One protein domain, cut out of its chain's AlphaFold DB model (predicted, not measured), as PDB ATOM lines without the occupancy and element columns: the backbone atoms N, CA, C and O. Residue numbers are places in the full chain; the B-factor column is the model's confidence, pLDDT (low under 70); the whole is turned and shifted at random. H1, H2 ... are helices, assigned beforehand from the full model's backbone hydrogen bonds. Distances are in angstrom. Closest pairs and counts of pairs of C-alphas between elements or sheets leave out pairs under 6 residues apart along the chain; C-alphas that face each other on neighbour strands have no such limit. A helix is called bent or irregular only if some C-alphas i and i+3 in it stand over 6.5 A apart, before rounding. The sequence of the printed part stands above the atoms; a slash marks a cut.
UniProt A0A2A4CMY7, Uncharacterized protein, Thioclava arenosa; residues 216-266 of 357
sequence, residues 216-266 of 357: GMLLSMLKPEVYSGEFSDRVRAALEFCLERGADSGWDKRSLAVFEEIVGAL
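What this domain is: This is residues 216 to 266 of the 357 residues of an uncharacterized protein of Thioclava arenosa (UniProt A0A2A4CMY7). A long helix, H2, with a kink toward its far end makes most of the length of this rod, and a shorter helix, H3, folds back beside it to form a helical hairpin. At the other end of H2 a small helix, H1, lies near its first residues, joined to it by a loop of which residues 223 to 228 stick out. The printed part has 51 residues with three named helices, in the order H1, H2, H3 along the chain, and no named strand; the class is all helix. The whole is loose, with a radius of gyration of the C-alphas of 12.3 A, and the C-alphas span 35 by 17 by 16 A.

Where its parts are: The longest helix, H2, takes residues 230 to 249 and measures 23.6 A from first to last C-alpha. It begins at C-alpha 230 at (-36.902, 17.298, -27.013) and ends at C-alpha 249 at (-32.867, -5.742, -23.628). H2 has a kink of 49 degrees near residue 243, and it is irregular: C-alphas 244 and 247 are 9.2 A apart. H3 takes residues 253 to 265 and measures 18.8 A; it ends at C-alpha 265 at (-45.830, 7.174, -34.594). H1 is short, residues 216 to 220, 6.2 A from first to last C-alpha.

How they stand to each other: H2 and H3 touch, with 13 pairs of C-alphas within 8 A; the closest C-alphas are those of Arg 236 and Val 263, 5.6 A apart. Their lines stand at a shallow tilt of 31 degrees, and they run opposite ways. They form a helical hairpin, joined by a tight link of 3 residues. H1 and H2 are close but not clearly touching; their closest C-alphas are those of Leu 219 and Phe 231, 6.4 A apart. H1 and H3 are apart. In H1 and H3 every pair of O i and N i+4 is within hydrogen-bond range, while in H2 12 of 16 such pairs are.

The domain as a whole: The two C-alphas farthest apart are those of Pro 224 and Ala 247, at 34.8 A, while the first and last printed C-alphas, of Gly 216 and Leu 266, are 10.2 A apart. Residues 223 to 228 stand free; they lie in the link from H1 to H2, a short link of 9 residues. The printed part has no cut and no long link. The mean pLDDT of the printed part is 78.7, and the model's confidence is low, under 70, at residues 216 to 223; the mean of H1 is 49.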
ATOM      1  N   GLY A 216     -49.180  13.029 -25.750       44.81
ATOM      2  CA  GLY A 216     -48.573  14.360 -25.898       44.81
ATOM      3  C   GLY A 216     -48.765  15.235 -24.654       44.81
ATOM      4  O   GLY A 216     -47.884  16.016 -24.311       44.81
ATOM      5  N   MET A 217     -49.867  15.021 -23.927       45.22
ATOM      6  CA  MET A 217     -50.202  15.719 -22.682       45.22
ATOM      7  C   MET A 217     -49.273  15.359 -21.510       45.22
ATOM      8  O   MET A 217     -48.997  16.204 -20.666       45.22
ATOM      9  N   LEU A 218     -48.757  14.126 -21.447       50.31
ATOM     10  CA  LEU A 218     -47.823  13.719 -20.387       50.31
ATOM     11  C   LEU A 218     -46.426  14.314 -20.588       50.31
ATOM     12  O   LEU A 218     -45.770  14.663 -19.610       50.31
ATOM     13  N   LEU A 219     -45.976  14.436 -21.840       53.59
ATOM     14  CA  LEU A 219     -44.662  14.998 -22.161       53.59
ATOM     15  C   LEU A 219     -44.664  16.530 -22.099       53.59
ATOM     16  O   LEU A 219     -43.697  17.110 -21.615       53.59
ATOM     17  N   SER A 220     -45.760  17.189 -22.488       51.09
ATOM     18  CA  SER A 220     -45.893  18.651 -22.393       51.09
ATOM     19  C   SER A 220     -46.018  19.175 -20.954       51.09
ATOM     20  O   SER A 220     -45.787  20.356 -20.709       51.09
ATOM     21  N   MET A 221     -46.332  18.307 -19.983       51.31
ATOM     22  CA  MET A 221     -46.319  18.640 -18.551       51.31
ATOM     23  C   MET A 221     -44.909  18.655 -17.933       51.31
ATOM     24  O   MET A 221     -44.737  19.111 -16.799       51.31
ATOM     25  N   LEU A 222     -43.887  18.159 -18.636       58.00
ATOM     26  CA  LEU A 222     -42.536  17.992 -18.103       58.00
ATOM     27  C   LEU A 222     -41.653  19.231 -18.335       58.00
ATOM     28  O   LEU A 222     -40.649  19.115 -19.006       58.00
ATOM     29  N   LYS A 223     -41.911  20.379 -17.686       65.69
ATOM     30  CA  LYS A 223     -40.933  21.507 -17.604       65.69
ATOM     31  C   LYS A 223     -40.502  22.096 -18.982       65.69
ATOM     32  O   LYS A 223     -40.968  21.632 -20.019       65.69
ATOM     33  N   PRO A 224     -39.697  23.183 -19.044       78.31
ATOM     34  CA  PRO A 224     -39.281  23.734 -20.336       78.31
ATOM     35  C   PRO A 224     -38.294  22.822 -21.080       78.31
ATOM     36  O   PRO A 224     -37.322  22.337 -20.501       78.31
ATOM     37  N   GLU A 225     -38.535  22.643 -22.381       83.38
ATOM     38  CA  GLU A 225     -37.635  21.962 -23.318       83.38
ATOM     39  C   GLU A 225     -36.521  22.903 -23.803       83.38
ATOM     40  O   GLU A 225     -36.727  24.104 -24.008       83.38
ATOM     41  N   VAL A 226     -35.330  22.352 -24.038       83.56
ATOM     42  CA  VAL A 226     -34.198  23.029 -24.693       83.56
ATOM     43  C   VAL A 226     -34.552  23.358 -26.138       83.56
ATOM     44  O   VAL A 226     -34.179  24.415 -26.637       83.56
ATOM     45  N   TYR A 227     -35.278  22.476 -26.820       83.25
ATOM     46  CA  TYR A 227     -35.777  22.683 -28.176       83.25
ATOM     47  C   TYR A 227     -37.123  21.977 -28.344       83.25
ATOM     48  O   TYR A 227     -37.392  20.986 -27.673       83.25
ATOM     49  N   SER A 228     -37.953  22.460 -29.269       78.88
ATOM     50  CA  SER A 228     -39.289  21.900 -29.500       78.88
ATOM     51  C   SER A 228     -39.228  20.399 -29.810       78.88
ATOM     52  O   SER A 228     -38.611  19.997 -30.799       78.88
ATOM     53  N   GLY A 229     -39.910  19.577 -29.011       75.69
ATOM     54  CA  GLY A 229     -39.979  18.125 -29.193       75.69
ATOM     55  C   GLY A 229     -38.801  17.345 -28.601       75.69
ATOM     56  O   GLY A 229     -38.623  16.175 -28.947       75.69
ATOM     57  N   GLU A 230     -38.004  17.957 -27.720       83.69
ATOM     58  CA  GLU A 230     -36.902  17.298 -27.013       83.69
ATOM     59  C   GLU A 230     -37.337  16.001 -26.325       83.69
ATOM     60  O   GLU A 230     -36.667  14.971 -26.470       83.69
ATOM     61  N   PHE A 231     -38.447  16.013 -25.583       83.44
ATOM     62  CA  PHE A 231     -38.872  14.823 -24.848       83.44
ATOM     63  C   PHE A 231     -39.285  13.691 -25.781       83.44
ATOM     64  O   PHE A 231     -38.905  12.541 -25.555       83.44
ATOM     65  N   SER A 232     -40.002  14.018 -26.855       81.19
ATOM     66  CA  SER A 232     -40.395  13.054 -27.884       81.19
ATOM     67  C   SER A 232     -39.173  12.401 -28.531       81.19
ATOM     68  O   SER A 232     -39.124  11.175 -28.643       81.19
ATOM     69  N   ASP A 233     -38.147  13.186 -28.873       83.75
ATOM     70  CA  ASP A 233     -36.896  12.663 -29.432       83.75
ATOM     71  C   ASP A 233     -36.139  11.770 -28.439       83.75
ATOM     72  O   ASP A 233     -35.590  10.735 -28.824       83.75
ATOM     73  N   ARG A 234     -36.114  12.138 -27.152       86.38
ATOM     74  CA  ARG A 234     -35.448  11.345 -26.106       86.38
ATOM     75  C   ARG A 234     -36.170  10.028 -25.829       86.38
ATOM     76  O   ARG A 234     -35.502   9.006 -25.674       86.38
ATOM     77  N   VAL A 235     -37.504  10.033 -25.781       85.56
ATOM     78  CA  VAL A 235     -38.317   8.815 -25.630       85.56
ATOM     79  C   VAL A 235     -38.113   7.902 -26.833       85.56
ATOM     80  O   VAL A 235     -37.816   6.722 -26.651       85.56
ATOM     81  N   ARG A 236     -38.183   8.454 -28.049       84.81
ATOM     82  CA  ARG A 236     -37.937   7.710 -29.289       84.81
ATOM     83  C   ARG A 236     -36.561   7.037 -29.270       84.81
ATOM     84  O   ARG A 236     -36.497   5.818 -29.397       84.81
ATOM     85  N   ALA A 237     -35.498   7.784 -28.962       85.69
ATOM     86  CA  ALA A 237     -34.136   7.251 -28.888       85.69
ATOM     87  C   ALA A 237     -33.956   6.166 -27.807       85.69
ATOM     88  O   ALA A 237     -33.167   5.234 -27.976       85.69
ATOM     89  N   ALA A 238     -34.665   6.273 -26.677       87.19
ATOM     90  CA  ALA A 238     -34.631   5.257 -25.628       87.19
ATOM     91  C   ALA A 238     -35.308   3.951 -26.073       87.19
ATOM     92  O   ALA A 238     -34.769   2.870 -25.831       87.19
ATOM     93  N   LEU A 239     -36.462   4.048 -26.739       88.12
ATOM     94  CA  LEU A 239     -37.177   2.890 -27.276       88.12
ATOM     95  C   LEU A 239     -36.394   2.229 -28.410       88.12
ATOM     96  O   LEU A 239     -36.220   1.015 -28.406       88.12
ATOM     97  N   GLU A 240     -35.845   3.029 -29.318       87.19
ATOM     98  CA  GLU A 240     -34.952   2.582 -30.383       87.19
ATOM     99  C   GLU A 240     -33.740   1.812 -29.829       87.19
ATOM    100  O   GLU A 240     -33.429   0.720 -30.297       87.19
ATOM    101  N   PHE A 241     -33.112   2.300 -28.755       86.94
ATOM    102  CA  PHE A 241     -32.011   1.598 -28.085       86.94
ATOM    103  C   PHE A 241     -32.425   0.251 -27.466       86.94
ATOM    104  O   PHE A 241     -31.623  -0.689 -27.424       86.94
ATOM    105  N   CYS A 242     -33.659   0.145 -26.963       87.31
ATOM    106  CA  CYS A 242     -34.219  -1.122 -26.490       87.31
ATOM    107  C   CYS A 242     -34.482  -2.086 -27.658       87.31
ATOM    108  O   CYS A 242     -34.142  -3.264 -27.552       87.31
ATOM    109  N   LEU A 243     -35.019  -1.582 -28.773       86.94
ATOM    110  CA  LEU A 243     -35.285  -2.353 -29.990       86.94
ATOM    111  C   LEU A 243     -33.998  -2.879 -30.636       86.94
ATOM    112  O   LEU A 243     -33.937  -4.055 -30.984       86.94
ATOM    113  N   GLU A 244     -32.939  -2.063 -30.707       87.56
ATOM    114  CA  GLU A 244     -31.622  -2.474 -31.220       87.56
ATOM    115  C   GLU A 244     -31.026  -3.659 -30.444       87.56
ATOM    116  O   GLU A 244     -30.335  -4.498 -31.019       87.56
ATOM    117  N   ARG A 245     -31.291  -3.744 -29.134       84.75
ATOM    118  CA  ARG A 245     -30.860  -4.872 -28.291       84.75
ATOM    119  C   ARG A 245     -31.765  -6.097 -28.397       84.75
ATOM    120  O   ARG A 245     -31.348  -7.176 -27.982       84.75
ATOM    121  N   GLY A 246     -32.987  -5.955 -28.908       78.81
ATOM    122  CA  GLY A 246     -33.940  -7.053 -29.056       78.81
ATOM    123  C   GLY A 246     -34.097  -7.871 -27.770       78.81
ATOM    124  O   GLY A 246     -34.427  -7.330 -26.717       78.81
ATOM    125  N   ALA A 247     -33.822  -9.176 -27.835       70.31
ATOM    126  CA  ALA A 247     -33.941 -10.088 -26.694       70.31
ATOM    127  C   ALA A 247     -32.969  -9.782 -25.534       70.31
ATOM    128  O   ALA A 247     -33.291 -10.066 -24.381       70.31
ATOM    129  N   ASP A 248     -31.826  -9.148 -25.810       79.00
ATOM    130  CA  ASP A 248     -30.823  -8.793 -24.793       79.00
ATOM    131  C   ASP A 248     -31.222  -7.552 -23.979       79.00
ATOM    132  O   ASP A 248     -30.554  -7.182 -23.012       79.00
ATOM    133  N   SER A 249     -32.315  -6.885 -24.359       77.31
ATOM    134  CA  SER A 249     -32.867  -5.742 -23.628       77.31
ATOM    135  C   SER A 249     -33.622  -6.146 -22.352       77.31
ATOM    136  O   SER A 249     -33.881  -5.294 -21.505       77.31
ATOM    137  N   GLY A 250     -33.970  -7.433 -22.210       83.31
ATOM    138  CA  GLY A 250     -34.780  -7.954 -21.105       83.31
ATOM    139  C   GLY A 250     -36.291  -7.737 -21.259       83.31
ATOM    140  O   GLY A 250     -37.044  -8.133 -20.371       83.31
ATOM    141  N   TRP A 251     -36.743  -7.141 -22.369       86.75
ATOM    142  CA  TRP A 251     -38.161  -6.929 -22.670       86.75
ATOM    143  C   TRP A 251     -38.779  -8.125 -23.400       86.75
ATOM    144  O   TRP A 251     -38.139  -8.785 -24.221       86.75
ATOM    145  N   ASP A 252     -40.050  -8.405 -23.116       88.75
ATOM    146  CA  ASP A 252     -40.794  -9.459 -23.795       88.75
ATOM    147  C   ASP A 252     -41.211  -9.043 -25.222       88.75
ATOM    148  O   ASP A 252     -41.237  -7.865 -25.586       88.75
ATOM    149  N   LYS A 253     -41.590 -10.031 -26.041       85.56
ATOM    150  CA  LYS A 253     -41.947  -9.820 -27.455       85.56
ATOM    151  C   LYS A 253     -43.115  -8.850 -27.654       85.56
ATOM    152  O   LYS A 253     -43.143  -8.155 -28.665       85.56
ATOM    153  N   ARG A 254     -44.087  -8.810 -26.733       88.38
ATOM    154  CA  ARG A 254     -45.233  -7.900 -26.842       88.38
ATOM    155  C   ARG A 254     -44.790  -6.468 -26.570       88.38
ATOM    156  O   ARG A 254     -45.206  -5.587 -27.316       88.38
ATOM    157  N   SER A 255     -43.945  -6.254 -25.563       87.06
ATOM    158  CA  SER A 255     -43.375  -4.937 -25.252       87.06
ATOM    159  C   SER A 255     -42.537  -4.384 -26.407       87.06
ATOM    160  O   SER A 255     -42.735  -3.239 -26.798       87.06
ATOM    161  N   LEU A 256     -41.686  -5.211 -27.027       88.00
ATOM    162  CA  LEU A 256     -40.910  -4.805 -28.209       88.00
ATOM    163  C   LEU A 256     -41.817  -4.407 -29.386       88.00
ATOM    164  O   LEU A 256     -41.616  -3.351 -29.972       88.00
ATOM    165  N   ALA A 257     -42.876  -5.176 -29.664       86.75
ATOM    166  CA  ALA A 257     -43.842  -4.817 -30.708       86.75
ATOM    167  C   ALA A 257     -44.573  -3.491 -30.413       86.75
ATOM    168  O   ALA A 257     -44.859  -2.723 -31.324       86.75
ATOM    169  N   VAL A 258     -44.870  -3.186 -29.141       86.75
ATOM    170  CA  VAL A 258     -45.428  -1.872 -28.759       86.75
ATOM    171  C   VAL A 258     -44.414  -0.755 -29.000       86.75
ATOM    172  O   VAL A 258     -44.791   0.314 -29.469       86.75
ATOM    173  N   PHE A 259     -43.136  -0.977 -28.685       89.62
ATOM    174  CA  PHE A 259     -42.096   0.030 -28.898       89.62
ATOM    175  C   PHE A 259     -41.920   0.367 -30.382       89.62
ATOM    176  O   PHE A 259     -41.774   1.542 -30.701       89.62
ATOM    177  N   GLU A 260     -41.993  -0.623 -31.280       86.94
ATOM    178  CA  GLU A 260     -41.951  -0.406 -32.736       86.94
ATOM    179  C   GLU A 260     -43.093   0.503 -33.215       86.94
ATOM    180  O   GLU A 260     -42.844   1.477 -33.923       86.94
ATOM    181  N   GLU A 261     -44.325   0.247 -32.765       85.12
ATOM    182  CA  GLU A 261     -45.495   1.079 -33.089       85.12
ATOM    183  C   GLU A 261     -45.346   2.516 -32.561       85.12
ATOM    184  O   GLU A 261     -45.637   3.482 -33.269       85.12
ATOM    185  N   ILE A 262     -44.849   2.682 -31.327       80.62
ATOM    186  CA  ILE A 262     -44.631   4.011 -30.734       80.62
ATOM    187  C   ILE A 262     -43.550   4.779 -31.503       80.62
ATOM    188  O   ILE A 262     -43.743   5.956 -31.806       80.62
ATOM    189  N   VAL A 263     -42.430   4.136 -31.840       83.19
ATOM    190  CA  VAL A 263     -41.358   4.757 -32.633       83.19
ATOM    191  C   VAL A 263     -41.864   5.136 -34.027       83.19
ATOM    192  O   VAL A 263     -41.551   6.225 -34.496       83.19
ATOM    193  N   GLY A 264     -42.691   4.297 -34.658       76.94
ATOM    194  CA  GLY A 264     -43.310   4.601 -35.952       76.94
ATOM    195  C   GLY A 264     -44.272   5.795 -35.918       76.94
ATOM    196  O   GLY A 264     -44.392   6.515 -36.909       76.94
ATOM    197  N   ALA A 265     -44.931   6.037 -34.782       75.81
ATOM    198  CA  ALA A 265     -45.830   7.174 -34.594       75.81
ATOM    199  C   ALA A 265     -45.098   8.484 -34.232       75.81
ATOM    200  O   ALA A 265     -45.581   9.571 -34.556       75.81
ATOM    201  N   LEU A 266     -43.945   8.406 -33.558       74.44
ATOM    202  CA  LEU A 266     -43.165   9.576 -33.148       74.44
ATOM    203  C   LEU A 266     -42.274  10.073 -34.294       74.44
ATOM    204  O   LEU A 266     -41.290   9.442 -34.667       74.44
TER     205      LEU A 266